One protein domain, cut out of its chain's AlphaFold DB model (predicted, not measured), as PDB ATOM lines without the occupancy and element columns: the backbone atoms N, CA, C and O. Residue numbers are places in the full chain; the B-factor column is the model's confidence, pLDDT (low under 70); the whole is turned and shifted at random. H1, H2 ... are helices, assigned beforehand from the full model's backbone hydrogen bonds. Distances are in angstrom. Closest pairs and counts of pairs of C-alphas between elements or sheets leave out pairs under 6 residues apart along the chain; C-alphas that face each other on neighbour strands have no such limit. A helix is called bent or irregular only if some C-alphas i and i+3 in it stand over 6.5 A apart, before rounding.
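Overview. This is residues 7 to 82 of the 84 residues of an uncharacterized protein of marine gamma proteobacterium HTCC2143 (UniProt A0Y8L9). Helices cross here: H3 bridges H1 and H4, about perpendicular to both, with short H2 at one end of the body and the loop of residues 49 to 65 at the other. The 76 printed residues, all helix by class, hold H1, H2, H3 and H4 in that order. The whole is compact, radius of gyration of the C-alphas 12.6 A, but elongated, spanning 40 by 23 by 17 A.

Arrangement. H1, residues 7 to 23, touches the hub H3, residues 37 to 48, at 86 degrees, closest at C-alphas 19 and 48, 5.4 A. H2, residues 27 to 32, touches H3, closest at C-alphas 27 and 40, 6.3 A. H4, residues 66 to 81, touches H3 at 79 degrees, closest at C-alphas 41 and 77, 6.1 A. Every O i to N i+4 pair is within hydrogen-bond range in H1, H2 and H3, and 10 of 12 in H4.

Along the chain. H1 runs 24.3 A from C-alpha 7 at (119.530, 185.571, 158.990). H4, irregular with C-alphas 67 and 70 8.5 A apart, runs 23.2 A to C-alpha 81 at (117.639, 187.485, 141.396).

Size, cuts and confidence. The printed part has no cut. The link H3 to H4 is long. Residues 65 to 68 have pLDDT under 70.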
ATOM      1  N   GLU A   7     118.918 184.284 158.668       89.75
ATOM      2  CA  GLU A   7     119.530 185.571 158.990       89.75
ATOM      3  C   GLU A   7     120.561 185.977 157.929       89.75
ATOM      4  O   GLU A   7     120.446 187.055 157.339       89.75
ATOM      5  N   ASP A   8     121.502 185.085 157.603       89.62
ATOM      6  CA  ASP A   8     122.492 185.308 156.541       89.62
ATOM      7  C   ASP A   8     121.809 185.497 155.182       89.62
ATOM      8  O   ASP A   8     122.205 186.343 154.378       89.62
ATOM      9  N   TYR A   9     120.745 184.731 154.915       91.94
ATOM     10  CA  TYR A   9     119.966 184.880 153.692       91.94
ATOM     11  C   TYR A   9     119.317 186.265 153.601       91.94
ATOM     12  O   TYR A   9     119.337 186.868 152.530       91.94
ATOM     13  N   ALA A  10     118.776 186.795 154.701       94.06
ATOM     14  CA  ALA A  10     118.170 188.124 154.731       94.06
ATOM     15  C   ALA A  10     119.204 189.245 154.527       94.06
ATOM     16  O   ALA A  10     118.914 190.231 153.839       94.06
ATOM     17  N   ILE A  11     120.412 189.100 155.084       94.44
ATOM     18  CA  ILE A  11     121.534 190.026 154.851       94.44
ATOM     19  C   ILE A  11     121.930 189.998 153.373       94.44
ATOM     20  O   ILE A  11     121.984 191.050 152.728       94.44
ATOM     21  N   LEU A  12     122.116 188.797 152.816       94.75
ATOM     22  CA  LEU A  12     122.434 188.598 151.405       94.75
ATOM     23  C   LEU A  12     121.355 189.197 150.497       94.75
ATOM     24  O   LEU A  12     121.662 189.955 149.582       94.75
ATOM     25  N   GLU A  13     120.082 188.903 150.756       96.44
ATOM     26  CA  GLU A  13     118.965 189.418 149.967       96.44
ATOM     27  C   GLU A  13     118.922 190.947 149.976       96.44
ATOM     28  O   GLU A  13     118.783 191.567 148.918       96.44
ATOM     29  N   ARG A  14     119.071 191.565 151.152       97.12
ATOM     30  CA  ARG A  14     119.063 193.023 151.291       97.12
ATOM     31  C   ARG A  14     120.218 193.661 150.528       97.12
ATOM     32  O   ARG A  14     119.990 194.620 149.792       97.12
ATOM     33  N   GLY A  15     121.432 193.133 150.681       96.81
ATOM     34  CA  GLY A  15     122.609 193.676 150.010       96.81
ATOM     35  C   GLY A  15     122.533 193.523 148.492       96.81
ATOM     36  O   GLY A  15     122.752 194.494 147.779       96.81
ATOM     37  N   ILE A  16     122.098 192.367 147.982       97.31
ATOM     38  CA  ILE A  16     121.929 192.160 146.536       97.31
ATOM     39  C   ILE A  16     120.849 193.079 145.954       97.31
ATOM     40  O   ILE A  16     121.075 193.697 144.914       97.31
ATOM     41  N   LYS A  17     119.687 193.214 146.610       96.69
ATOM     42  CA  LYS A  17     118.627 194.128 146.146       96.69
ATOM     43  C   LYS A  17     119.095 195.580 146.121       96.69
ATOM     44  O   LYS A  17     118.794 196.289 145.164       96.69
ATOM     45  N   ARG A  18     119.855 196.000 147.137       97.38
ATOM     46  CA  ARG A  18     120.492 197.318 147.160       97.38
ATOM     47  C   ARG A  18     121.454 197.485 145.984       97.38
ATOM     48  O   ARG A  18     121.336 198.462 145.260       97.38
ATOM     49  N   THR A  19     122.335 196.519 145.726       97.50
ATOM     50  CA  THR A  19     123.272 196.588 144.593       97.50
ATOM     51  C   THR A  19     122.556 196.698 143.253       97.50
ATOM     52  O   THR A  19     122.997 197.456 142.394       97.50
ATOM     53  N   ILE A  20     121.451 195.970 143.052       95.94
ATOM     54  CA  ILE A  20     120.644 196.087 141.827       95.94
ATOM     55  C   ILE A  20     120.155 197.531 141.655       95.94
ATOM     56  O   ILE A  20     120.307 198.096 140.572       95.94
ATOM     57  N   ALA A  21     119.623 198.136 142.721       96.31
ATOM     58  CA  ALA A  21     119.150 199.519 142.699       96.31
ATOM     59  C   ALA A  21     120.287 200.532 142.463       96.31
ATOM     60  O   ALA A  21     120.121 201.451 141.668       96.31
ATOM     61  N   ASP A  22     121.443 200.333 143.101       96.75
ATOM     62  CA  ASP A  22     122.572 201.271 143.058       96.75
ATOM     63  C   ASP A  22     123.352 201.201 141.729       96.75
ATOM     64  O   ASP A  22     123.931 202.193 141.290       96.75
ATOM     65  N   THR A  23     123.400 200.031 141.080       95.19
ATOM     66  CA  THR A  23     124.259 199.799 139.899       95.19
ATOM     67  C   THR A  23     123.512 199.774 138.572       95.19
ATOM     68  O   THR A  23     124.143 199.909 137.524       95.19
ATOM     69  N   GLY A  24     122.198 199.536 138.585       91.69
ATOM     70  CA  GLY A  24     121.414 199.331 137.365       91.69
ATOM     71  C   GLY A  24     121.797 198.072 136.576       91.69
ATOM     72  O   GLY A  24     121.392 197.929 135.422       91.69
ATOM     73  N   LEU A  25     122.578 197.152 137.161       92.12
ATOM     74  CA  LEU A  25     122.870 195.873 136.519       92.12
ATOM     75  C   LEU A  25     121.574 195.079 136.339       92.12
ATOM     76  O   LEU A  25     120.832 194.844 137.292       92.12
ATOM     77  N   SER A  26     121.342 194.609 135.118       94.56
ATOM     78  CA  SER A  26     120.204 193.767 134.762       94.56
ATOM     79  C   SER A  26     120.686 192.487 134.089       94.56
ATOM     80  O   SER A  26     121.766 192.450 133.499       94.56
ATOM     81  N   LEU A  27     119.872 191.430 134.145       95.38
ATOM     82  CA  LEU A  27     120.162 190.206 133.399       95.38
ATOM     83  C   LEU A  27     120.256 190.483 131.891       95.38
ATOM     84  O   LEU A  27     121.145 189.944 131.236       95.38
ATOM     85  N   ASP A  28     119.396 191.358 131.369       95.12
ATOM     86  CA  ASP A  28     119.334 191.689 129.945       95.12
ATOM     87  C   ASP A  28     120.652 192.296 129.443       95.12
ATOM     88  O   ASP A  28     121.161 191.874 128.401       95.12
ATOM     89  N   ASN A  29     121.263 193.197 130.229       93.31
ATOM     90  CA  ASN A  29     122.584 193.774 129.941       93.31
ATOM     91  C   ASN A  29     123.663 192.691 129.817       93.31
ATOM     92  O   ASN A  29     124.564 192.798 128.994       93.31
ATOM     93  N   TYR A  30     123.587 191.640 130.635       95.25
ATOM     94  CA  TYR A  30     124.536 190.531 130.563       95.25
ATOM     95  C   TYR A  30     124.262 189.647 129.350       95.25
ATOM     96  O   TYR A  30     125.193 189.299 128.625       95.25
ATOM     97  N   THR A  31     123.000 189.300 129.092       94.31
ATOM     98  CA  THR A  31     122.655 188.427 127.965       94.31
ATOM     99  C   THR A  31     122.930 189.070 126.608       94.31
ATOM    100  O   THR A  31     123.357 188.366 125.697       94.31
ATOM    101  N   SER A  32     122.772 190.392 126.472       95.31
ATOM    102  CA  SER A  32     123.101 191.114 125.233       95.31
ATOM    103  C   SER A  32     124.603 191.113 124.926       95.31
ATOM    104  O   SER A  32     124.994 191.149 123.763       95.31
ATOM    105  N   LEU A  33     125.442 190.987 125.959       95.38
ATOM    106  CA  LEU A  33     126.893 190.815 125.855       95.38
ATOM    107  C   LEU A  33     127.321 189.339 125.731       95.38
ATOM    108  O   LEU A  33     128.513 189.039 125.779       95.38
ATOM    109  N   GLY A  34     126.376 188.398 125.617       96.00
ATOM    110  CA  GLY A  34     126.660 186.959 125.570       96.00
ATOM    111  C   GLY A  34     127.107 186.359 126.912       96.00
ATOM    112  O   GLY A  34     127.637 185.248 126.950       96.00
ATOM    113  N   LEU A  35     126.909 187.073 128.024       96.25
ATOM    114  CA  LEU A  35     127.263 186.616 129.367       96.25
ATOM    115  C   LEU A  35     126.127 185.811 130.009       96.25
ATOM    116  O   LEU A  35     124.946 185.952 129.697       96.25
ATOM    117  N   THR A  36     126.495 184.952 130.962       95.88
ATOM    118  CA  THR A  36     125.542 184.046 131.618       95.88
ATOM    119  C   THR A  36     124.829 184.699 132.803       95.88
ATOM    120  O   THR A  36     125.396 185.535 133.509       95.88
ATOM    121  N   ALA A  37     123.632 184.202 133.134       95.94
ATOM    122  CA  ALA A  37     122.925 184.571 134.363       95.94
ATOM    123  C   ALA A  37     123.751 184.299 135.633       95.94
ATOM    124  O   ALA A  37     123.623 185.006 136.630       95.94
ATOM    125  N   LYS A  38     124.627 183.283 135.601       95.31
ATOM    126  CA  LYS A  38     125.578 183.035 136.686       95.31
ATOM    127  C   LYS A  38     126.525 184.216 136.839       95.31
ATOM    128  O   LYS A  38     126.671 184.710 137.947       95.31
ATOM    129  N   ARG A  39     127.116 184.711 135.750       96.38
ATOM    130  CA  ARG A  39     128.017 185.864 135.824       96.38
ATOM    131  C   ARG A  39     127.328 187.084 136.440       96.38
ATOM    132  O   ARG A  39     127.862 187.642 137.388       96.38
ATOM    133  N   TYR A  40     126.111 187.392 135.997       96.88
ATOM    134  CA  TYR A  40     125.285 188.459 136.573       96.88
ATOM    135  C   TYR A  40     125.136 188.345 138.103       96.88
ATOM    136  O   TYR A  40     125.384 189.304 138.830       96.88
ATOM    137  N   ARG A  41     124.795 187.157 138.616       96.56
ATOM    138  CA  ARG A  41     124.642 186.924 140.064       96.56
ATOM    139  C   ARG A  41     125.932 187.129 140.854       96.56
ATOM    140  O   ARG A  41     125.890 187.684 141.948       96.56
ATOM    141  N   TRP A  42     127.052 186.642 140.327       95.62
ATOM    142  CA  TRP A  42     128.345 186.734 141.008       95.62
ATOM    143  C   TRP A  42     128.902 188.160 140.986       95.62
ATOM    144  O   TRP A  42     129.438 188.598 141.996       95.62
ATOM    145  N   ASP A  43     128.685 188.910 139.907       96.19
ATOM    146  CA  ASP A  43     129.082 190.319 139.838       96.19
ATOM    147  C   ASP A  43     128.221 191.197 140.767       96.19
ATOM    148  O   ASP A  43     128.733 192.127 141.389       96.19
ATOM    149  N   LEU A  44     126.925 190.890 140.928       97.00
ATOM    150  CA  LEU A  44     126.082 191.542 141.940       97.00
ATOM    151  C   LEU A  44     126.594 191.291 143.360       97.00
ATOM    152  O   LEU A  44     126.619 192.211 144.176       97.00
ATOM    153  N   LEU A  45     127.007 190.057 143.654       95.69
ATOM    154  CA  LEU A  45     127.611 189.725 144.939       95.69
ATOM    155  C   LEU A  45     128.926 190.487 145.143       95.69
ATOM    156  O   LEU A  45     129.102 191.118 146.179       95.69
ATOM    157  N   GLU A  46     129.814 190.497 144.152       95.19
ATOM    158  CA  GLU A  46     131.073 191.243 144.214       95.19
ATOM    159  C   GLU A  46     130.826 192.739 144.474       95.19
ATOM    160  O   GLU A  46     131.391 193.326 145.397       95.19
ATOM    161  N   LYS A  47     129.904 193.355 143.727       96.50
ATOM    162  CA  LYS A  47     129.559 194.775 143.887       96.50
ATOM    163  C   LYS A  47     128.798 195.090 145.172       96.50
ATOM    164  O   LYS A  47     128.839 196.233 145.611       96.50
ATOM    165  N   SER A  48     128.141 194.107 145.791       95.69
ATOM    166  CA  SER A  48     127.495 194.291 147.097       95.69
ATOM    167  C   SER A  48     128.486 194.510 148.237       95.69
ATOM    168  O   SER A  48     128.084 195.003 149.287       95.69
ATOM    169  N   GLN A  49     129.761 194.152 148.030       93.69
ATOM    170  CA  GLN A  49     130.825 194.240 149.036       93.69
ATOM    171  C   GLN A  49     130.517 193.463 150.330       93.69
ATOM    172  O   GLN A  49     131.176 193.679 151.345       93.69
ATOM    173  N   ILE A  50     129.550 192.535 150.285       92.56
ATOM    174  CA  ILE A  50     129.251 191.608 151.377       92.56
ATOM    175  C   ILE A  50     130.457 190.693 151.566       92.56
ATOM    176  O   ILE A  50     130.852 189.958 150.656       92.56
ATOM    177  N   LYS A  51     131.026 190.713 152.766       90.88
ATOM    178  CA  LYS A  51     132.108 189.820 153.162       90.88
ATOM    179  C   LYS A  51     131.525 188.463 153.516       90.88
ATOM    180  O   LYS A  51     130.626 188.366 154.346       90.88
ATOM    181  N   ILE A  52     132.049 187.414 152.892       87.81
ATOM    182  CA  ILE A  52     131.661 186.036 153.191       87.81
ATOM    183  C   ILE A  52     132.736 185.422 154.075       87.81
ATOM    184  O   ILE A  52     133.860 185.206 153.621       87.81
ATOM    185  N   GLY A  53     132.373 185.155 155.323       86.00
ATOM    186  CA  GLY A  53     133.188 184.400 156.258       86.00
ATOM    187  C   GLY A  53     133.128 182.904 155.978       86.00
ATOM    188  O   GLY A  53     132.184 182.401 155.360       86.00
ATOM    189  N   ASP A  54     134.142 182.181 156.442       78.81
ATOM    190  CA  ASP A  54     134.271 180.728 156.262       78.81
ATOM    191  C   ASP A  54     133.494 179.916 157.320       78.81
ATOM    192  O   ASP A  54     133.444 178.683 157.242       78.81
ATOM    193  N   GLY A  55     132.897 180.608 158.301       75.00
ATOM    194  CA  GLY A  55     132.167 180.033 159.431       75.00
ATOM    195  C   GLY A  55     133.048 179.301 160.449       75.00
ATOM    196  O   GLY A  55     132.516 178.536 161.253       75.00
ATOM    197  N   VAL A  56     134.373 179.479 160.390       77.69
ATOM    198  CA  VAL A  56     135.351 178.811 161.264       77.69
ATOM    199  C   VAL A  56     136.406 179.786 161.788       77.69
ATOM    200  O   VAL A  56     136.590 179.879 162.997       77.69
ATOM    201  N   THR A  57     137.124 180.474 160.898       78.81
ATOM    202  CA  THR A  57     138.280 181.324 161.230       78.81
ATOM    203  C   THR A  57     138.185 182.752 160.704       78.81
ATOM    204  O   THR A  57     138.889 183.630 161.196       78.81
ATOM    205  N   ILE A  58     137.330 182.992 159.713       80.75
ATOM    206  CA  ILE A  58     137.134 184.278 159.055       80.75
ATOM    207  C   ILE A  58     135.683 184.690 159.266       80.75
ATOM    208  O   ILE A  58     134.774 184.046 158.739       80.75
ATOM    209  N   ASP A  59     135.492 185.801 159.971       83.44
ATOM    210  CA  ASP A  59     134.188 186.436 160.126       83.44
ATOM    211  C   ASP A  59     133.883 187.350 158.931       83.44
ATOM    212  O   ASP A  59     134.695 188.193 158.534       83.44
ATOM    213  N   GLY A  60     132.695 187.183 158.355       85.88
ATOM    214  CA  GLY A  60     132.128 188.064 157.339       85.88
ATOM    215  C   GLY A  60     130.811 188.692 157.788       85.88
ATOM    216  O   GLY A  60     130.331 188.457 158.894       85.88
ATOM    217  N   ASP A  61     130.204 189.473 156.895       86.81
ATOM    218  CA  ASP A  61     128.832 189.964 157.068       86.81
ATOM    219  C   ASP A  61     127.822 188.808 157.023       86.81
ATOM    220  O   ASP A  61     126.763 188.877 157.643       86.81
ATOM    221  N   ILE A  62     128.163 187.751 156.275       87.69
ATOM    222  CA  ILE A  62     127.502 186.447 156.314       87.69
ATOM    223  C   ILE A  62     128.552 185.356 156.497       87.69
ATOM    224  O   ILE A  62     129.616 185.406 155.874       87.69
ATOM    225  N   ASN A  63     128.246 184.341 157.300       83.38
ATOM    226  CA  ASN A  63     129.180 183.258 157.599       83.38
ATOM    227  C   ASN A  63     128.691 181.949 156.980       83.38
ATOM    228  O   ASN A  63     127.731 181.335 157.440       83.38
ATOM    229  N   ILE A  64     129.362 181.495 155.918       76.94
ATOM    230  CA  ILE A  64     128.995 180.266 155.211       76.94
ATOM    231  C   ILE A  64     130.096 179.238 155.440       76.94
ATOM    232  O   ILE A  64     131.206 179.397 154.938       76.94
ATOM    233  N   TYR A  65     129.767 178.142 156.132       68.06
ATOM    234  CA  TYR A  65     130.697 177.030 156.345       68.06
ATOM    235  C   TYR A  65     131.387 176.615 155.037       68.06
ATOM    236  O   TYR A  65     130.721 176.413 154.019       68.06
ATOM    237  N   ALA A  66     132.709 176.430 155.067       60.88
ATOM    238  CA  ALA A  66     133.548 176.183 153.887       60.88
ATOM    239  C   ALA A  66     133.017 175.107 152.908       60.88
ATOM    240  O   ALA A  66     133.136 175.257 151.690       60.88
ATOM    241  N   TYR A  67     132.364 174.050 153.405       57.88
ATOM    242  CA  TYR A  67     131.794 172.981 152.573       57.88
ATOM    243  C   TYR A  67     130.463 173.354 151.884       57.88
ATOM    244  O   TYR A  67     130.005 172.639 150.994       57.88
ATOM    245  N   ALA A  68     129.817 174.450 152.291       60.06
ATOM    246  CA  ALA A  68     128.570 174.953 151.718       60.06
ATOM    247  C   ALA A  68     128.784 176.030 150.628       60.06
ATOM    248  O   ALA A  68     127.846 176.430 149.939       60.06
ATOM    249  N   ASN A  69     130.031 176.461 150.448       71.50
ATOM    250  CA  ASN A  69     130.435 177.733 149.855       71.50
ATOM    251  C   ASN A  69     129.739 178.093 148.522       71.50
ATOM    252  O   ASN A  69     128.814 178.899 148.509       71.50
ATOM    253  N   LYS A  70     130.143 177.522 147.379       80.25
ATOM    254  CA  LYS A  70     129.769 178.137 146.084       80.25
ATOM    255  C   LYS A  70     128.387 177.737 145.579       80.25
ATOM    256  O   LYS A  70     127.690 178.552 144.977       80.25
ATOM    257  N   ALA A  71     127.989 176.485 145.791       86.38
ATOM    258  CA  ALA A  71     126.741 175.956 145.242       86.38
ATOM    259  C   ALA A  71     125.507 176.464 146.002       86.38
ATOM    260  O   ALA A  71     124.505 176.822 145.377       86.38
ATOM    261  N   HIS A  72     125.568 176.531 147.336       86.88
ATOM    262  CA  HIS A  72     124.451 177.053 148.122       86.88
ATOM    263  C   HIS A  72     124.326 178.566 147.977       86.88
ATOM    264  O   HIS A  72     123.206 179.052 147.836       86.88
ATOM    265  N   LEU A  73     125.450 179.285 147.915       90.12
ATOM    266  CA  LEU A  73     125.453 180.716 147.637       90.12
ATOM    267  C   LEU A  73     124.851 181.017 146.264       90.12
ATOM    268  O   LEU A  73     123.926 181.814 146.166       90.12
ATOM    269  N   ASP A  74     125.275 180.316 145.210       91.88
ATOM    270  CA  ASP A  74     124.684 180.502 143.881       91.88
ATOM    271  C   ASP A  74     123.194 180.116 143.849       91.88
ATOM    272  O   ASP A  74     122.407 180.777 143.175       91.88
ATOM    273  N   THR A  75     122.769 179.111 144.623       92.88
ATOM    274  CA  THR A  75     121.342 178.775 144.786       92.88
ATOM    275  C   THR A  75     120.565 179.912 145.456       92.88
ATOM    276  O   THR A  75     119.466 180.246 145.011       92.88
ATOM    277  N   ALA A  76     121.115 180.522 146.507       92.88
ATOM    278  CA  ALA A  76     120.499 181.660 147.179       92.88
ATOM    279  C   ALA A  76     120.418 182.877 146.252       92.88
ATOM    280  O   ALA A  76     119.343 183.458 146.104       92.88
ATOM    281  N   LEU A  77     121.510 183.188 145.548       94.62
ATOM    282  CA  LEU A  77     121.551 184.262 144.563       94.62
ATOM    283  C   LEU A  77     120.504 184.047 143.465       94.62
ATOM    284  O   LEU A  77     119.757 184.972 143.178       94.62
ATOM    285  N   ARG A  78     120.364 182.830 142.912       95.50
ATOM    286  CA  ARG A  78     119.319 182.514 141.911       95.50
ATOM    287  C   ARG A  78     117.916 182.820 142.407       95.50
ATOM    288  O   ARG A  78     117.105 183.328 141.638       95.50
ATOM    289  N   ARG A  79     117.627 182.505 143.673       94.88
ATOM    290  CA  ARG A  79     116.327 182.798 144.290       94.88
ATOM    291  C   ARG A  79     116.099 184.301 144.414       94.88
ATOM    292  O   ARG A  79     115.029 184.768 144.039       94.88
ATOM    293  N   ILE A  80     117.105 185.041 144.879       95.56
ATOM    294  CA  ILE A  80     117.030 186.497 145.066       95.56
ATOM    295  C   ILE A  80     116.842 187.207 143.720       95.56
ATOM    296  O   ILE A  80     115.962 188.052 143.577       95.56
ATOM    297  N   THR A  81     117.638 186.838 142.715       94.75
ATOM    298  CA  THR A  81     117.639 187.485 141.396       94.75
ATOM    299  C   THR A  81     116.593 186.925 140.437       94.75
ATOM    300  O   THR A  81     116.457 187.436 139.328       94.75
ATOM    301  N   LYS A  82     115.868 185.871 140.831       93.56
ATOM    302  CA  LYS A  82     114.857 185.171 140.016       93.56
ATOM    303  C   LYS A  82     115.381 184.703 138.653       93.56
ATOM    304  O   LYS A  82     114.650 184.674 137.667       93.56
TER     305      LYS A  82